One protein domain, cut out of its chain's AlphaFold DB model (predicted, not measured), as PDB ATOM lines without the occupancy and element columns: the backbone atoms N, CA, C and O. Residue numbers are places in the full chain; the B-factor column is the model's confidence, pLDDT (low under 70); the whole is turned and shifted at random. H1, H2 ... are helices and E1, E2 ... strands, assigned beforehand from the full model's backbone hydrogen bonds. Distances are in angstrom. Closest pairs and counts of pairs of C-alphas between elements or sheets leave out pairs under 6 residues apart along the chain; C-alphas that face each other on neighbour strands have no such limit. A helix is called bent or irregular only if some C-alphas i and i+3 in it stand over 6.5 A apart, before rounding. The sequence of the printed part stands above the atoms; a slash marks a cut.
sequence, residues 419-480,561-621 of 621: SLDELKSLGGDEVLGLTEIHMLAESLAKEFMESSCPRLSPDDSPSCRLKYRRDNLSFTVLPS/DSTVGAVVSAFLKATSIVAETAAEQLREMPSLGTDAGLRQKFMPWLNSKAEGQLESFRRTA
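AT A GLANCE: This is residues 419 to 480 and 561 to 621 of the 621 residues of an uncharacterized protein of Besnoitia besnoiti (UniProt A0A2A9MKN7). A two-stranded antiparallel hairpin, E1 and E2, packs on H2, which the long helix H3 crosses; H4 folds back loosely alongside H3, and short H1 packs on H2. The printed part, mostly helix, has 123 residues with named elements in the order H1 H2 E1 E2 H3 H4. It is a rod, 54 by 26 by 25 A, only just compact, close to loose, with radius of gyration of the C-alphas 16.3 A.

IN THESE COORDINATES: E1 is residues 464 to 469, E2 474 to 479. H1, residues 420 to 425, begins at C-alpha 420 (44.959, 46.665, 63.211). H2 is residues 434 to 452, 26.3 A; H3 561 to 588, 40.4 A. H4, residues 596 to 620, 37.6 A, ends at C-alpha 620 (25.174, 48.598, 80.981); it is only just irregular, C-alphas 601 and 604 being 6.53 A apart.

HOW THE PARTS SIT: In the hairpin E1 and E2, N 467 and O 476, 2.8 A, are within hydrogen-bond range. The closest C-alphas of E2 and H2 are Val 477 and Phe 448, 6.1 A. H3 touches H2 with residues 566 to 579 alone, closest C-alphas Phe 571 and Ala 441, 4.2 A, at a steep tilt of 52 degrees. H4 is close to but not clearly touching H3, closest C-alphas Leu 614 and Leu 572, 7.7 A, opposite ways. H1 touches H2, closest C-alphas Leu 420 and Leu 440, 6.5 A. Every O i to N i+4 pair is within range in H1, H2 and H3, 16 of 21 in H4.

THE WHOLE: Residues 481 to 560 are not printed; C-alphas 480 and 561 are 25.4 A apart. The link H2 to E1 is long. Mean pLDDT of H4 is 56.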
ATOM      1  N   SER A 419      45.634  43.644  59.421       91.19
ATOM      2  CA  SER A 419      46.331  44.634  60.240       91.19
ATOM      3  C   SER A 419      45.345  45.397  61.140       91.19
ATOM      4  O   SER A 419      44.166  45.545  60.819       91.19
ATOM      5  N   LEU A 420      45.813  45.905  62.284       87.06
ATOM      6  CA  LEU A 420      44.959  46.665  63.211       87.06
ATOM      7  C   LEU A 420      44.301  47.887  62.548       87.06
ATOM      8  O   LEU A 420      43.157  48.210  62.870       87.06
ATOM      9  N   ASP A 421      44.994  48.544  61.618       87.38
ATOM     10  CA  ASP A 421      44.469  49.704  60.891       87.38
ATOM     11  C   ASP A 421      43.357  49.307  59.906       87.38
ATOM     12  O   ASP A 421      42.353  50.012  59.770       87.38
ATOM     13  N   GLU A 422      43.480  48.134  59.277       89.88
ATOM     14  CA  GLU A 422      42.409  47.537  58.473       89.88
ATOM     15  C   GLU A 422      41.205  47.180  59.348       89.88
ATOM     16  O   GLU A 422      40.082  47.551  59.028       89.88
ATOM     17  N   LEU A 423      41.427  46.550  60.506       86.75
ATOM     18  CA  LEU A 423      40.347  46.180  61.428       86.75
ATOM     19  C   LEU A 423      39.577  47.391  61.973       86.75
ATOM     20  O   LEU A 423      38.371  47.301  62.191       86.75
ATOM     21  N   LYS A 424      40.243  48.535  62.163       83.06
ATOM     22  CA  LYS A 424      39.599  49.793  62.583       83.06
ATOM     23  C   LYS A 424      38.828  50.488  61.460       83.06
ATOM     24  O   LYS A 424      37.939  51.291  61.746       83.06
ATOM     25  N   SER A 425      39.200  50.228  60.206       83.75
ATOM     26  CA  SER A 425      38.575  50.813  59.013       83.75
ATOM     27  C   SER A 425      37.551  49.892  58.347       83.75
ATOM     28  O   SER A 425      36.893  50.309  57.393       83.75
ATOM     29  N   LEU A 426      37.389  48.674  58.868       83.44
ATOM     30  CA  LEU A 426      36.490  47.663  58.341       83.44
ATOM     31  C   LEU A 426      35.027  48.124  58.376       83.44
ATOM     32  O   LEU A 426      34.545  48.635  59.383       83.44
ATOM     33  N   GLY A 427      34.301  47.921  57.277       79.25
ATOM     34  CA  GLY A 427      32.863  48.182  57.223       79.25
ATOM     35  C   GLY A 427      32.071  47.210  58.102       79.25
ATOM     36  O   GLY A 427      32.532  46.111  58.396       79.25
ATOM     37  N   GLY A 428      30.855  47.603  58.498       75.56
ATOM     38  CA  GLY A 428      30.003  46.818  59.399       75.56
ATOM     39  C   GLY A 428      29.628  45.409  58.917       75.56
ATOM     40  O   GLY A 428      29.280  44.551  59.727       75.56
ATOM     41  N   ASP A 429      29.713  45.158  57.614       79.75
ATOM     42  CA  ASP A 429      29.220  43.929  56.986       79.75
ATOM     43  C   ASP A 429      30.216  42.759  57.035       79.75
ATOM     44  O   ASP A 429      29.894  41.642  56.624       79.75
ATOM     45  N   GLU A 430      31.437  42.984  57.520       82.06
ATOM     46  CA  GLU A 430      32.496  41.985  57.454       82.06
ATOM     47  C   GLU A 430      32.544  41.087  58.698       82.06
ATOM     48  O   GLU A 430      32.495  41.532  59.847       82.06
ATOM     49  N   VAL A 431      32.668  39.777  58.466       83.50
ATOM     50  CA  VAL A 431      32.861  38.798  59.538       83.50
ATOM     51  C   VAL A 431      34.318  38.852  59.988       83.50
ATOM     52  O   VAL A 431      35.235  38.690  59.180       83.50
ATOM     53  N   LEU A 432      34.516  39.088  61.282       86.06
ATOM     54  CA  LEU A 432      35.826  39.080  61.919       86.06
ATOM     55  C   LEU A 432      36.158  37.678  62.430       86.06
ATOM     56  O   LEU A 432      35.326  37.044  63.086       86.06
ATOM     57  N   GLY A 433      37.380  37.218  62.162       88.56
ATOM     58  CA  GLY A 433      37.922  36.012  62.789       88.56
ATOM     59  C   GLY A 433      38.135  36.207  64.294       88.56
ATOM     60  O   GLY A 433      38.245  37.337  64.777       88.56
ATOM     61  N   LEU A 434      38.236  35.118  65.058       86.19
ATOM     62  CA  LEU A 434      38.408  35.209  66.516       86.19
ATOM     63  C   LEU A 434      39.706  35.943  66.887       86.19
ATOM     64  O   LEU A 434      39.724  36.760  67.810       86.19
ATOM     65  N   THR A 435      40.773  35.687  66.131       88.50
ATOM     66  CA  THR A 435      42.076  36.347  66.285       88.50
ATOM     67  C   THR A 435      41.978  37.851  66.019       88.50
ATOM     68  O   THR A 435      42.490  38.654  66.796       88.50
ATOM     69  N   GLU A 436      41.251  38.250  64.972       91.88
ATOM     70  CA  GLU A 436      41.019  39.658  64.623       91.88
ATOM     71  C   GLU A 436      40.216  40.384  65.709       91.88
ATOM     72  O   GLU A 436      40.567  41.494  66.111       91.88
ATOM     73  N   ILE A 437      39.185  39.722  66.247       89.62
ATOM     74  CA  ILE A 437      38.400  40.216  67.384       89.62
ATOM     75  C   ILE A 437      39.307  40.456  68.596       89.62
ATOM     76  O   ILE A 437      39.178  41.484  69.260       89.62
ATOM     77  N   HIS A 438      40.231  39.533  68.881       87.94
ATOM     78  CA  HIS A 438      41.142  39.648  70.017       87.94
ATOM     79  C   HIS A 438      42.131  40.808  69.851       87.94
ATOM     80  O   HIS A 438      42.275  41.615  70.767       87.94
ATOM     81  N   MET A 439      42.752  40.940  68.675       89.25
ATOM     82  CA  MET A 439      43.676  42.042  68.383       89.25
ATOM     83  C   MET A 439      42.982  43.404  68.476       89.25
ATOM     84  O   MET A 439      43.508  44.332  69.095       89.25
ATOM     85  N   LEU A 440      41.779  43.522  67.903       88.88
ATOM     86  CA  LEU A 440      40.992  44.751  67.972       88.88
ATOM     87  C   LEU A 440      40.635  45.090  69.426       88.88
ATOM     88  O   LEU A 440      40.847  46.218  69.871       88.88
ATOM     89  N   ALA A 441      40.146  44.108  70.184       89.00
ATOM     90  CA  ALA A 441      39.812  44.267  71.594       89.00
ATOM     91  C   ALA A 441      41.013  44.691  72.452       89.00
ATOM     92  O   ALA A 441      40.878  45.581  73.292       89.00
ATOM     93  N   GLU A 442      42.183  44.090  72.235       87.62
ATOM     94  CA  GLU A 442      43.410  44.422  72.956       87.62
ATOM     95  C   GLU A 442      43.896  45.840  72.627       87.62
ATOM     96  O   GLU A 442      44.214  46.607  73.538       87.62
ATOM     97  N   SER A 443      43.896  46.227  71.345       88.56
ATOM     98  CA  SER A 443      44.250  47.591  70.930       88.56
ATOM     99  C   SER A 443      43.327  48.623  71.574       88.56
ATOM    100  O   SER A 443      43.802  49.640  72.075       88.56
ATOM    101  N   LEU A 444      42.017  48.366  71.588       86.94
ATOM    102  CA  LEU A 444      41.042  49.269  72.199       86.94
ATOM    103  C   LEU A 444      41.203  49.340  73.715       86.94
ATOM    104  O   LEU A 444      41.057  50.413  74.295       86.94
ATOM    105  N   ALA A 445      41.509  48.214  74.362       86.06
ATOM    106  CA  ALA A 445      41.764  48.170  75.794       86.06
ATOM    107  C   ALA A 445      42.985  49.018  76.172       86.06
ATOM    108  O   ALA A 445      42.911  49.785  77.132       86.06
ATOM    109  N   LYS A 446      44.071  48.933  75.395       85.25
ATOM    110  CA  LYS A 446      45.267  49.767  75.587       85.25
ATOM    111  C   LYS A 446      44.949  51.250  75.409       85.25
ATOM    112  O   LYS A 446      45.178  52.017  76.338       85.25
ATOM    113  N   GLU A 447      44.316  51.639  74.300       83.81
ATOM    114  CA  GLU A 447      43.901  53.034  74.058       83.81
ATOM    115  C   GLU A 447      42.975  53.567  75.163       83.81
ATOM    116  O   GLU A 447      43.086  54.715  75.608       83.81
ATOM    117  N   PHE A 448      42.054  52.728  75.643       84.31
ATOM    118  CA  PHE A 448      41.154  53.081  76.731       84.31
ATOM    119  C   PHE A 448      41.905  53.281  78.047       84.31
ATOM    120  O   PHE A 448      41.677  54.279  78.724       84.31
ATOM    121  N   MET A 449      42.810  52.373  78.412       82.56
ATOM    122  CA  MET A 449      43.577  52.468  79.655       82.56
ATOM    123  C   MET A 449      44.570  53.632  79.632       82.56
ATOM    124  O   MET A 449      44.677  54.351  80.626       82.56
ATOM    125  N   GLU A 450      45.236  53.871  78.502       80.75
ATOM    126  CA  GLU A 450      46.150  55.002  78.311       80.75
ATOM    127  C   GLU A 450      45.421  56.342  78.434       80.75
ATOM    128  O   GLU A 450      45.876  57.233  79.149       80.75
ATOM    129  N   SER A 451      44.253  56.471  77.802       78.06
ATOM    130  CA  SER A 451      43.451  57.696  77.881       78.06
ATOM    131  C   SER A 451      42.746  57.873  79.232       78.06
ATOM    132  O   SER A 451      42.536  59.003  79.671       78.06
ATOM    133  N   SER A 452      42.390  56.778  79.913       70.19
ATOM    134  CA  SER A 452      41.709  56.802  81.217       70.19
ATOM    135  C   SER A 452      42.658  56.922  82.406       70.19
ATOM    136  O   SER A 452      42.184  57.118  83.524       70.19
ATOM    137  N   CYS A 453      43.975  56.806  82.205       65.94
ATOM    138  CA  CYS A 453      44.979  57.002  83.245       65.94
ATOM    139  C   CYS A 453      45.431  58.475  83.290       65.94
ATOM    140  O   CYS A 453      46.381  58.850  82.600       65.94
ATOM    141  N   PRO A 454      44.867  59.320  84.179       54.78
ATOM    142  CA  PRO A 454      45.255  60.731  84.320       54.78
ATOM    143  C   PRO A 454      46.694  60.929  84.824       54.78
ATOM    144  O   PRO A 454      47.159  62.049  84.980       54.78
ATOM    145  N   ARG A 455      47.447  59.853  85.085       51.22
ATOM    146  CA  ARG A 455      48.864  59.952  85.454       51.22
ATOM    147  C   ARG A 455      49.776  60.414  84.312       51.22
ATOM    148  O   ARG A 455      50.901  60.806  84.605       51.22
ATOM    149  N   LEU A 456      49.319  60.386  83.057       49.97
ATOM    150  CA  LEU A 456      50.094  60.867  81.904       49.97
ATOM    151  C   LEU A 456      49.711  62.284  81.447       49.97
ATOM    152  O   LEU A 456      50.449  62.887  80.673       49.97
ATOM    153  N   SER A 457      48.605  62.844  81.946       42.47
ATOM    154  CA  SER A 457      48.192  64.216  81.648       42.47
ATOM    155  C   SER A 457      47.748  64.903  82.943       42.47
ATOM    156  O   SER A 457      46.712  64.537  83.490       42.47
ATOM    157  N   PRO A 458      48.524  65.864  83.479       51.69
ATOM    158  CA  PRO A 458      48.216  66.540  84.742       51.69
ATOM    159  C   PRO A 458      46.995  67.474  84.677       51.69
ATOM    160  O   PRO A 458      46.647  68.072  85.691       51.69
ATOM    161  N   ASP A 459      46.346  67.596  83.520       50.44
ATOM    162  CA  ASP A 459      45.106  68.349  83.376       50.44
ATOM    163  C   ASP A 459      43.919  67.425  83.623       50.44
ATOM    164  O   ASP A 459      43.842  66.369  82.997       50.44
ATOM    165  N   ASP A 460      43.014  67.838  84.520       56.59
ATOM    166  CA  ASP A 460      41.746  67.209  84.926       56.59
ATOM    167  C   ASP A 460      40.970  66.589  83.751       56.59
ATOM    168  O   ASP A 460      39.998  67.144  83.224       56.59
ATOM    169  N   SER A 461      41.420  65.417  83.306       52.22
ATOM    170  CA  SER A 461      40.986  64.876  82.032       52.22
ATOM    171  C   SER A 461      39.640  64.194  82.241       52.22
ATOM    172  O   SER A 461      39.462  63.391  83.168       52.22
ATOM    173  N   PRO A 462      38.648  64.529  81.414       54.91
ATOM    174  CA  PRO A 462      37.295  64.057  81.610       54.91
ATOM    175  C   PRO A 462      37.187  62.566  81.246       54.91
ATOM    176  O   PRO A 462      37.851  62.091  80.333       54.91
ATOM    177  N   SER A 463      36.328  61.823  81.958       62.34
ATOM    178  CA  SER A 463      36.161  60.360  81.827       62.34
ATOM    179  C   SER A 463      36.172  59.868  80.373       62.34
ATOM    180  O   SER A 463      35.386  60.352  79.568       62.34
ATOM    181  N   CYS A 464      37.013  58.912  79.996       65.75
ATOM    182  CA  CYS A 464      36.955  58.363  78.642       65.75
ATOM    183  C   CYS A 464      35.704  57.497  78.465       65.75
ATOM    184  O   CYS A 464      35.265  56.804  79.382       65.75
ATOM    185  N   ARG A 465      35.096  57.555  77.279       72.50
ATOM    186  CA  ARG A 465      33.974  56.700  76.885       72.50
ATOM    187  C   ARG A 465      34.323  55.993  75.588       72.50
ATOM    188  O   ARG A 465      34.671  56.639  74.603       72.50
ATOM    189  N   LEU A 466      34.174  54.672  75.573       69.25
ATOM    190  CA  LEU A 466      34.244  53.900  74.341       69.25
ATOM    191  C   LEU A 466      32.960  54.151  73.535       69.25
ATOM    192  O   LEU A 466      31.863  53.823  73.984       69.25
ATOM    193  N   LYS A 467      33.083  54.771  72.360       78.38
ATOM    194  CA  LYS A 467      31.975  54.970  71.425       78.38
ATOM    195  C   LYS A 467      32.098  53.974  70.282       78.38
ATOM    196  O   LYS A 467      33.020  54.062  69.473       78.38
ATOM    197  N   TYR A 468      31.127  53.074  70.208       71.12
ATOM    198  CA  TYR A 468      30.928  52.171  69.082       71.12
ATOM    199  C   TYR A 468      30.044  52.840  68.021       71.12
ATOM    200  O   TYR A 468      28.985  53.385  68.346       71.12
ATOM    201  N   ARG A 469      30.475  52.826  66.756       72.19
ATOM    202  CA  ARG A 469      29.642  53.208  65.609       72.19
ATOM    203  C   ARG A 469      29.233  51.954  64.848       72.19
ATOM    204  O   ARG A 469      30.079  51.310  64.232       72.19
ATOM    205  N   ARG A 470      27.928  51.668  64.861       64.25
ATOM    206  CA  ARG A 470      27.318  50.506  64.198       64.25
ATOM    207  C   ARG A 470      27.603  50.483  62.693       64.25
ATOM    208  O   ARG A 470      27.869  49.420  62.159       64.25
ATOM    209  N   ASP A 471      27.628  51.650  62.054       60.59
ATOM    210  CA  ASP A 471      27.701  51.766  60.591       60.59
ATOM    211  C   ASP A 471      29.033  51.265  59.999       60.59
ATOM    212  O   ASP A 471      29.055  50.752  58.888       60.59
ATOM    213  N   ASN A 472      30.137  51.368  60.750       58.34
ATOM    214  CA  ASN A 472      31.487  51.059  60.255       58.34
ATOM    215  C   ASN A 472      32.297  50.203  61.236       58.34
ATOM    216  O   ASN A 472      33.507  50.380  61.293       58.34
ATOM    217  N   LEU A 473      31.647  49.430  62.120       62.72
ATOM    218  CA  LEU A 473      32.321  48.646  63.176       62.72
ATOM    219  C   LEU A 473      33.430  49.423  63.928       62.72
ATOM    220  O   LEU A 473      34.372  48.846  64.465       62.72
ATOM    221  N   SER A 474      33.328  50.757  63.979       70.25
ATOM    222  CA  SER A 474      34.445  51.595  64.404       70.25
ATOM    223  C   SER A 474      34.290  51.895  65.877       70.25
ATOM    224  O   SER A 474      33.289  52.455  66.342       70.25
ATOM    225  N   PHE A 475      35.303  51.495  66.625       72.50
ATOM    226  CA  PHE A 475      35.424  51.775  68.037       72.50
ATOM    227  C   PHE A 475      36.343  52.975  68.184       72.50
ATOM    228  O   PHE A 475      37.452  53.003  67.659       72.50
ATOM    229  N   THR A 476      35.858  54.000  68.871       73.00
ATOM    230  CA  THR A 476      36.641  55.202  69.147       73.00
ATOM    231  C   THR A 476      36.573  55.486  70.629       73.00
ATOM    232  O   THR A 476      35.485  55.596  71.197       73.00
ATOM    233  N   VAL A 477      37.728  55.602  71.274       67.88
ATOM    234  CA  VAL A 477      37.784  56.098  72.644       67.88
ATOM    235  C   VAL A 477      37.673  57.614  72.578       67.88
ATOM    236  O   VAL A 477      38.548  58.297  72.054       67.88
ATOM    237  N   LEU A 478      36.551  58.151  73.051       70.12
ATOM    238  CA  LEU A 478      36.336  59.588  73.104       70.12
ATOM    239  C   LEU A 478      36.563  60.077  74.534       70.12
ATOM    240  O   LEU A 478      35.960  59.518  75.457       70.12
ATOM    241  N   PRO A 479      37.339  61.153  74.747       65.31
ATOM    242  CA  PRO A 479      37.291  61.846  76.023       65.31
ATOM    243  C   PRO A 479      35.851  62.335  76.208       65.31
ATOM    244  O   PRO A 479      35.283  62.959  75.301       65.31
ATOM    245  N   SER A 480      35.206  62.024  77.338       58.91
ATOM    246  CA  SER A 480      33.908  62.644  77.622       58.91
ATOM    247  C   SER A 480      34.139  64.143  77.584       58.91
ATOM    248  O   SER A 480      35.039  64.644  78.234       58.91
ATOM    249  N   ASP A 561      24.965  40.998  65.334       70.94
ATOM    250  CA  ASP A 561      25.024  41.529  66.702       70.94
ATOM    251  C   ASP A 561      25.914  40.621  67.588       70.94
ATOM    252  O   ASP A 561      26.491  41.063  68.581       70.94
ATOM    253  N   SER A 562      26.124  39.365  67.164       77.94
ATOM    254  CA  SER A 562      27.100  38.427  67.720       77.94
ATOM    255  C   SER A 562      28.560  38.883  67.608       77.94
ATOM    256  O   SER A 562      29.302  38.719  68.571       77.94
ATOM    257  N   THR A 563      28.994  39.452  66.480       78.56
ATOM    258  CA  THR A 563      30.372  39.945  66.292       78.56
ATOM    259  C   THR A 563      30.626  41.144  67.195       78.56
ATOM    260  O   THR A 563      31.653  41.212  67.862       78.56
ATOM    261  N   VAL A 564      29.652  42.053  67.297       78.12
ATOM    262  CA  VAL A 564      29.727  43.198  68.215       78.12
ATOM    263  C   VAL A 564      29.816  42.716  69.659       78.12
ATOM    264  O   VAL A 564      30.701  43.146  70.398       78.12
ATOM    265  N   GLY A 565      28.952  41.774  70.052       79.62
ATOM    266  CA  GLY A 565      28.992  41.164  71.381       79.62
ATOM    267  C   GLY A 565      30.327  40.475  71.675       79.62
ATOM    268  O   GLY A 565      30.869  40.625  72.771       79.62
ATOM    269  N   ALA A 566      30.903  39.780  70.690       83.06
ATOM    270  CA  ALA A 566      32.206  39.137  70.816       83.06
ATOM    271  C   ALA A 566      33.340  40.157  71.004       83.06
ATOM    272  O   ALA A 566      34.158  39.980  71.908       83.06
ATOM    273  N   VAL A 567      33.355  41.253  70.235       82.06
ATOM    274  CA  VAL A 567      34.344  42.335  70.388       82.06
ATOM    275  C   VAL A 567      34.205  43.026  71.741       82.06
ATOM    276  O   VAL A 567      35.209  43.240  72.413       82.06
ATOM    277  N   VAL A 568      32.984  43.316  72.198       82.94
ATOM    278  CA  VAL A 568      32.754  43.926  73.519       82.94
ATOM    279  C   VAL A 568      33.197  42.987  74.646       82.94
ATOM    280  O   VAL A 568      33.880  43.420  75.573       82.94
ATOM    281  N   SER A 569      32.872  41.694  74.564       82.56
ATOM    282  CA  SER A 569      33.308  40.702  75.555       82.56
ATOM    283  C   SER A 569      34.831  40.558  75.584       82.56
ATOM    284  O   SER A 569      35.434  40.550  76.659       82.56
ATOM    285  N   ALA A 570      35.467  40.496  74.411       85.19
ATOM    286  CA  ALA A 570      36.918  40.447  74.289       85.19
ATOM    287  C   ALA A 570      37.568  41.729  74.831       85.19
ATOM    288  O   ALA A 570      38.540  41.640  75.573       85.19
ATOM    289  N   PHE A 571      36.997  42.906  74.553       84.38
ATOM    290  CA  PHE A 571      37.467  44.190  75.079       84.38
ATOM    291  C   PHE A 571      37.400  44.233  76.609       84.38
ATOM    292  O   PHE A 571      38.355  44.653  77.262       84.38
ATOM    293  N   LEU A 572      36.309  43.749  77.209       84.88
ATOM    294  CA  LEU A 572      36.170  43.701  78.668       84.88
ATOM    295  C   LEU A 572      37.147  42.733  79.333       84.88
ATOM    296  O   LEU A 572      37.625  42.992  80.438       84.88
ATOM    297  N   LYS A 573      37.467  41.625  78.662       87.56
ATOM    298  CA  LYS A 573      38.509  40.699  79.118       87.56
ATOM    299  C   LYS A 573      39.895  41.323  78.986       87.56
ATOM    300  O   LYS A 573      40.654  41.307  79.951       87.56
ATOM    301  N   ALA A 574      40.200  41.923  77.838       82.38
ATOM    302  CA  ALA A 574      41.483  42.561  77.577       82.38
ATOM    303  C   ALA A 574      41.743  43.722  78.547       82.38
ATOM    304  O   ALA A 574      42.811  43.789  79.140       82.38
ATOM    305  N   THR A 575      40.756  44.586  78.795       80.19
ATOM    306  CA  THR A 575      40.872  45.667  79.792       80.19
ATOM    307  C   THR A 575      41.117  45.140  81.204       80.19
ATOM    308  O   THR A 575      41.931  45.718  81.913       80.19
ATOM    309  N   SER A 576      40.486  44.030  81.604       76.50
ATOM    310  CA  SER A 576      40.742  43.399  82.907       76.50
ATOM    311  C   SER A 576      42.194  42.923  83.041       76.50
ATOM    312  O   SER A 576      42.828  43.192  84.055       76.50
ATOM    313  N   ILE A 577      42.730  42.266  82.007       78.75
ATOM    314  CA  ILE A 577      44.115  41.767  81.984       78.75
ATOM    315  C   ILE A 577      45.112  42.935  81.934       78.75
ATOM    316  O   ILE A 577      46.110  42.948  82.651       78.75
ATOM    317  N   VAL A 578      44.841  43.951  81.110       79.50
ATOM    318  CA  VAL A 578      45.689  45.149  81.004       79.50
ATOM    319  C   VAL A 578      45.692  45.935  82.319       79.50
ATOM    320  O   VAL A 578      46.733  46.432  82.732       79.50
ATOM    321  N   ALA A 579      44.558  46.020  83.017       77.94
ATOM    322  CA  ALA A 579      44.490  46.651  84.331       77.94
ATOM    323  C   ALA A 579      45.302  45.881  85.387       77.94
ATOM    324  O   ALA A 579      46.034  46.500  86.157       77.94
ATOM    325  N   GLU A 580      45.215  44.548  85.397       77.06
ATOM    326  CA  GLU A 580      45.985  43.694  86.309       77.06
ATOM    327  C   GLU A 580      47.492  43.803  86.047       77.06
ATOM    328  O   GLU A 580      48.255  44.108  86.961       77.06
ATOM    329  N   THR A 581      47.915  43.684  84.787       79.25
ATOM    330  CA  THR A 581      49.326  43.834  84.392       79.25
ATOM    331  C   THR A 581      49.866  45.238  84.673       79.25
ATOM    332  O   THR A 581      50.992  45.381  85.148       79.25
ATOM    333  N   ALA A 582      49.070  46.292  84.465       76.62
ATOM    334  CA  ALA A 582      49.451  47.651  84.846       76.62
ATOM    335  C   ALA A 582      49.599  47.802  86.373       76.62
ATOM    336  O   ALA A 582      50.506  48.492  86.849       76.62
ATOM    337  N   ALA A 583      48.737  47.149  87.158       76.56
ATOM    338  CA  ALA A 583      48.846  47.133  88.613       76.56
ATOM    339  C   ALA A 583      50.089  46.360  89.089       76.56
ATOM    340  O   ALA A 583      50.769  46.817  90.012       76.56
ATOM    341  N   GLU A 584      50.423  45.237  88.450       79.75
ATOM    342  CA  GLU A 584      51.641  44.464  88.719       79.75
ATOM    343  C   GLU A 584      52.905  45.252  88.378       79.75
ATOM    344  O   GLU A 584      53.772  45.396  89.237       79.75
ATOM    345  N   GLN A 585      52.978  45.886  87.203       78.00
ATOM    346  CA  GLN A 585      54.109  46.749  86.842       78.00
ATOM    347  C   GLN A 585      54.318  47.892  87.851       78.00
ATOM    348  O   GLN A 585      55.450  48.241  88.193       78.00
ATOM    349  N   LEU A 586      53.235  48.465  88.388       72.88
ATOM    350  CA  LEU A 586      53.319  49.480  89.444       72.88
ATOM    351  C   LEU A 586      53.775  48.921  90.804       72.88
ATOM    352  O   LEU A 586      54.329  49.676  91.617       72.88
ATOM    353  N   ARG A 587      53.534  47.631  91.079       76.94
ATOM    354  CA  ARG A 587      54.075  46.936  92.258       76.94
ATOM    355  C   ARG A 587      55.561  46.635  92.086       76.94
ATOM    356  O   ARG A 587      56.306  46.831  93.044       76.94
ATOM    357  N   GLU A 588      55.966  46.213  90.891       78.94
ATOM    358  CA  GLU A 588      57.338  45.815  90.564       78.94
ATOM    359  C   GLU A 588      58.297  46.987  90.370       78.94
ATOM    360  O   GLU A 588      59.494  46.803  90.578       78.94
ATOM    361  N   MET A 589      57.802  48.188  90.035       69.62
ATOM    362  CA  MET A 589      58.619  49.406  89.983       69.62
ATOM    363  C   MET A 589      59.374  49.577  91.314       69.62
ATOM    364  O   MET A 589      58.754  49.901  92.340       69.62
ATOM    365  N   PRO A 590      60.701  49.335  91.323       58.50
ATOM    366  CA  PRO A 590      61.475  49.291  92.546       58.50
ATOM    367  C   PRO A 590      61.422  50.662  93.202       58.50
ATOM    368  O   PRO A 590      61.424  51.694  92.530       58.50
ATOM    369  N   SER A 591      61.342  50.654  94.529       55.44
ATOM    370  CA  SER A 591      61.286  51.812  95.417       55.44
ATOM    371  C   SER A 591      62.508  52.723  95.248       55.44
ATOM    372  O   SER A 591      63.395  52.769  96.098       55.44
ATOM    373  N   LEU A 592      62.575  53.459  94.145       51.97
ATOM    374  CA  LEU A 592      63.557  54.499  93.890       51.97
ATOM    375  C   LEU A 592      63.156  55.734  94.698       51.97
ATOM    376  O   LEU A 592      62.565  56.678  94.182       51.97
ATOM    377  N   GLY A 593      63.424  55.665  96.006       52.88
ATOM    378  CA  GLY A 593      63.694  56.792  96.908       52.88
ATOM    379  C   GLY A 593      62.657  57.911  97.035       52.88
ATOM    380  O   GLY A 593      62.935  58.896  97.711       52.88
ATOM    381  N   THR A 594      61.486  57.805  96.414       51.16
ATOM    382  CA  THR A 594      60.505  58.890  96.351       51.16
ATOM    383  C   THR A 594      59.332  58.603  97.276       51.16
ATOM    384  O   THR A 594      58.471  57.768  97.013       51.16
ATOM    385  N   ASP A 595      59.387  59.298  98.410       54.09
ATOM    386  CA  ASP A 595      58.300  59.716  99.291       54.09
ATOM    387  C   ASP A 595      57.096  58.755  99.402       54.09
ATOM    388  O   ASP A 595      56.147  58.767  98.609       54.09
ATOM    389  N   ALA A 596      57.116  57.923 100.449       57.31
ATOM    390  CA  ALA A 596      56.083  56.934 100.766       57.31
ATOM    391  C   ALA A 596      54.653  57.521 100.839       57.31
ATOM    392  O   ALA A 596      53.678  56.788 100.659       57.31
ATOM    393  N   GLY A 597      54.516  58.840 101.025       55.03
ATOM    394  CA  GLY A 597      53.232  59.543 101.070       55.03
ATOM    395  C   GLY A 597      52.457  59.580  99.745       55.03
ATOM    396  O   GLY A 597      51.227  59.667  99.768       55.03
ATOM    397  N   LEU A 598      53.123  59.470  98.587       54.84
ATOM    398  CA  LEU A 598      52.432  59.460  97.289       54.84
ATOM    399  C   LEU A 598      51.922  58.058  96.923       54.84
ATOM    400  O   LEU A 598      50.800  57.927  96.434       54.84
ATOM    401  N   ARG A 599      52.672  56.986  97.220       53.12
ATOM    402  CA  ARG A 599      52.255  55.609  96.874       53.12
ATOM    403  C   ARG A 599      50.923  55.207  97.529       53.12
ATOM    404  O   ARG A 599      50.097  54.591  96.859       53.12
ATOM    405  N   GLN A 600      50.674  55.622  98.776       53.50
ATOM    406  CA  GLN A 600      49.418  55.323  99.485       53.50
ATOM    407  C   GLN A 600      48.185  56.023  98.897       53.50
ATOM    408  O   GLN A 600      47.090  55.474  98.971       53.50
ATOM    409  N   LYS A 601      48.336  57.201  98.278       52.97
ATOM    410  CA  LYS A 601      47.206  57.914  97.651       52.97
ATOM    411  C   LYS A 601      46.900  57.429  96.234       52.97
ATOM    412  O   LYS A 601      45.779  57.587  95.767       52.97
ATOM    413  N   PHE A 602      47.878  56.835  95.555       51.00
ATOM    414  CA  PHE A 602      47.749  56.460  94.147       51.00
ATOM    415  C   PHE A 602      47.243  55.033  93.900       51.00
ATOM    416  O   PHE A 602      46.545  54.814  92.913       51.00
ATOM    417  N   MET A 603      47.566  54.077  94.774       47.81
ATOM    418  CA  MET A 603      47.136  52.677  94.624       47.81
ATOM    419  C   MET A 603      45.608  52.473  94.727       47.81
ATOM    420  O   MET A 603      45.062  51.754  93.895       47.81
ATOM    421  N   PRO A 604      44.872  53.130  95.648       50.22
ATOM    422  CA  PRO A 604      43.419  52.946  95.737       50.22
ATOM    423  C   PRO A 604      42.648  53.661  94.617       50.22
ATOM    424  O   PRO A 604      41.517  53.296  94.298       50.22
ATOM    425  N   TRP A 605      43.235  54.712  94.032       42.72
ATOM    426  CA  TRP A 605      42.532  55.620  93.121       42.72
ATOM    427  C   TRP A 605      42.477  55.104  91.679       42.72
ATOM    428  O   TRP A 605      41.452  55.257  91.015       42.72
ATOM    429  N   LEU A 606      43.551  54.454  91.209       50.16
ATOM    430  CA  LEU A 606      43.596  53.831  89.880       50.16
ATOM    431  C   LEU A 606      42.703  52.590  89.804       50.16
ATOM    432  O   LEU A 606      41.944  52.474  88.846       50.16
ATOM    433  N   ASN A 607      42.710  51.739  90.837       53.06
ATOM    434  CA  ASN A 607      41.813  50.584  90.864       53.06
ATOM    435  C   ASN A 607      40.355  51.020  91.009       53.06
ATOM    436  O   ASN A 607      39.564  50.722  90.131       53.06
ATOM    437  N   SER A 608      39.983  51.814  92.018       56.81
ATOM    438  CA  SER A 608      38.552  52.068  92.272       56.81
ATOM    439  C   SER A 608      37.822  52.824  91.155       56.81
ATOM    440  O   SER A 608      36.647  52.553  90.907       56.81
ATOM    441  N   LYS A 609      38.477  53.765  90.460       57.72
ATOM    442  CA  LYS A 609      37.815  54.558  89.410       57.72
ATOM    443  C   LYS A 609      37.776  53.826  88.069       57.72
ATOM    444  O   LYS A 609      36.737  53.863  87.415       57.72
ATOM    445  N   ALA A 610      38.864  53.156  87.679       55.94
ATOM    446  CA  ALA A 610      38.887  52.349  86.461       55.94
ATOM    447  C   ALA A 610      38.026  51.089  86.623       55.94
ATOM    448  O   ALA A 610      37.213  50.808  85.748       55.94
ATOM    449  N   GLU A 611      38.102  50.397  87.766       62.62
ATOM    450  CA  GLU A 611      37.197  49.288  88.096       62.62
ATOM    451  C   GLU A 611      35.758  49.779  88.216       62.62
ATOM    452  O   GLU A 611      34.866  49.130  87.694       62.62
ATOM    453  N   GLY A 612      35.504  50.945  88.821       65.50
ATOM    454  CA  GLY A 612      34.162  51.525  88.897       65.50
ATOM    455  C   GLY A 612      33.579  51.865  87.522       65.50
ATOM    456  O   GLY A 612      32.396  51.631  87.277       65.50
ATOM    457  N   GLN A 613      34.400  52.369  86.597       62.50
ATOM    458  CA  GLN A 613      33.993  52.608  85.210       62.50
ATOM    459  C   GLN A 613      33.787  51.300  84.445       62.50
ATOM    460  O   GLN A 613      32.771  51.159  83.766       62.50
ATOM    461  N   LEU A 614      34.686  50.329  84.603       60.88
ATOM    462  CA  LEU A 614      34.581  49.003  84.001       60.88
ATOM    463  C   LEU A 614      33.338  48.260  84.505       60.88
ATOM    464  O   LEU A 614      32.602  47.683  83.717       60.88
ATOM    465  N   GLU A 615      33.062  48.331  85.801       63.53
ATOM    466  CA  GLU A 615      31.890  47.752  86.453       63.53
ATOM    467  C   GLU A 615      30.606  48.470  86.029       63.53
ATOM    468  O   GLU A 615      29.601  47.825  85.738       63.53
ATOM    469  N   SER A 616      30.632  49.803  85.900       57.88
ATOM    470  CA  SER A 616      29.501  50.544  85.331       57.88
ATOM    471  C   SER A 616      29.225  50.128  83.887       57.88
ATOM    472  O   SER A 616      28.068  49.935  83.527       57.88
ATOM    473  N   PHE A 617      30.278  49.900  83.096       57.50
ATOM    474  CA  PHE A 617      30.162  49.439  81.723       57.50
ATOM    475  C   PHE A 617      29.622  48.004  81.659       57.50
ATOM    476  O   PHE A 617      28.690  47.751  80.903       57.50
ATOM    477  N   ARG A 618      30.126  47.088  82.504       68.56
ATOM    478  CA  ARG A 618      29.633  45.703  82.639       68.56
ATOM    479  C   ARG A 618      28.156  45.624  83.019       68.56
ATOM    480  O   ARG A 618      27.498  44.674  82.633       68.56
ATOM    481  N   ARG A 619      27.641  46.590  83.786       60.44
ATOM    482  CA  ARG A 619      26.213  46.657  84.146       60.44
ATOM    483  C   ARG A 619      25.331  47.204  83.026       60.44
ATOM    484  O   ARG A 619      24.122  47.001  83.069       60.44
ATOM    485  N   THR A 620      25.905  47.962  82.093       46.72
ATOM    486  CA  THR A 620      25.174  48.598  80.981       46.72
ATOM    487  C   THR A 620      25.264  47.846  79.654       46.72
ATOM    488  O   THR A 620      24.479  48.147  78.751       46.72
ATOM    489  N   ALA A 621      26.243  46.948  79.528       45.06
ATOM    490  CA  ALA A 621      26.417  46.012  78.421       45.06
ATOM    491  C   ALA A 621      25.670  44.708  78.721       45.06
ATOM    492  O   ALA A 621      25.135  44.117  77.757       45.06
TER     493      ALA A 621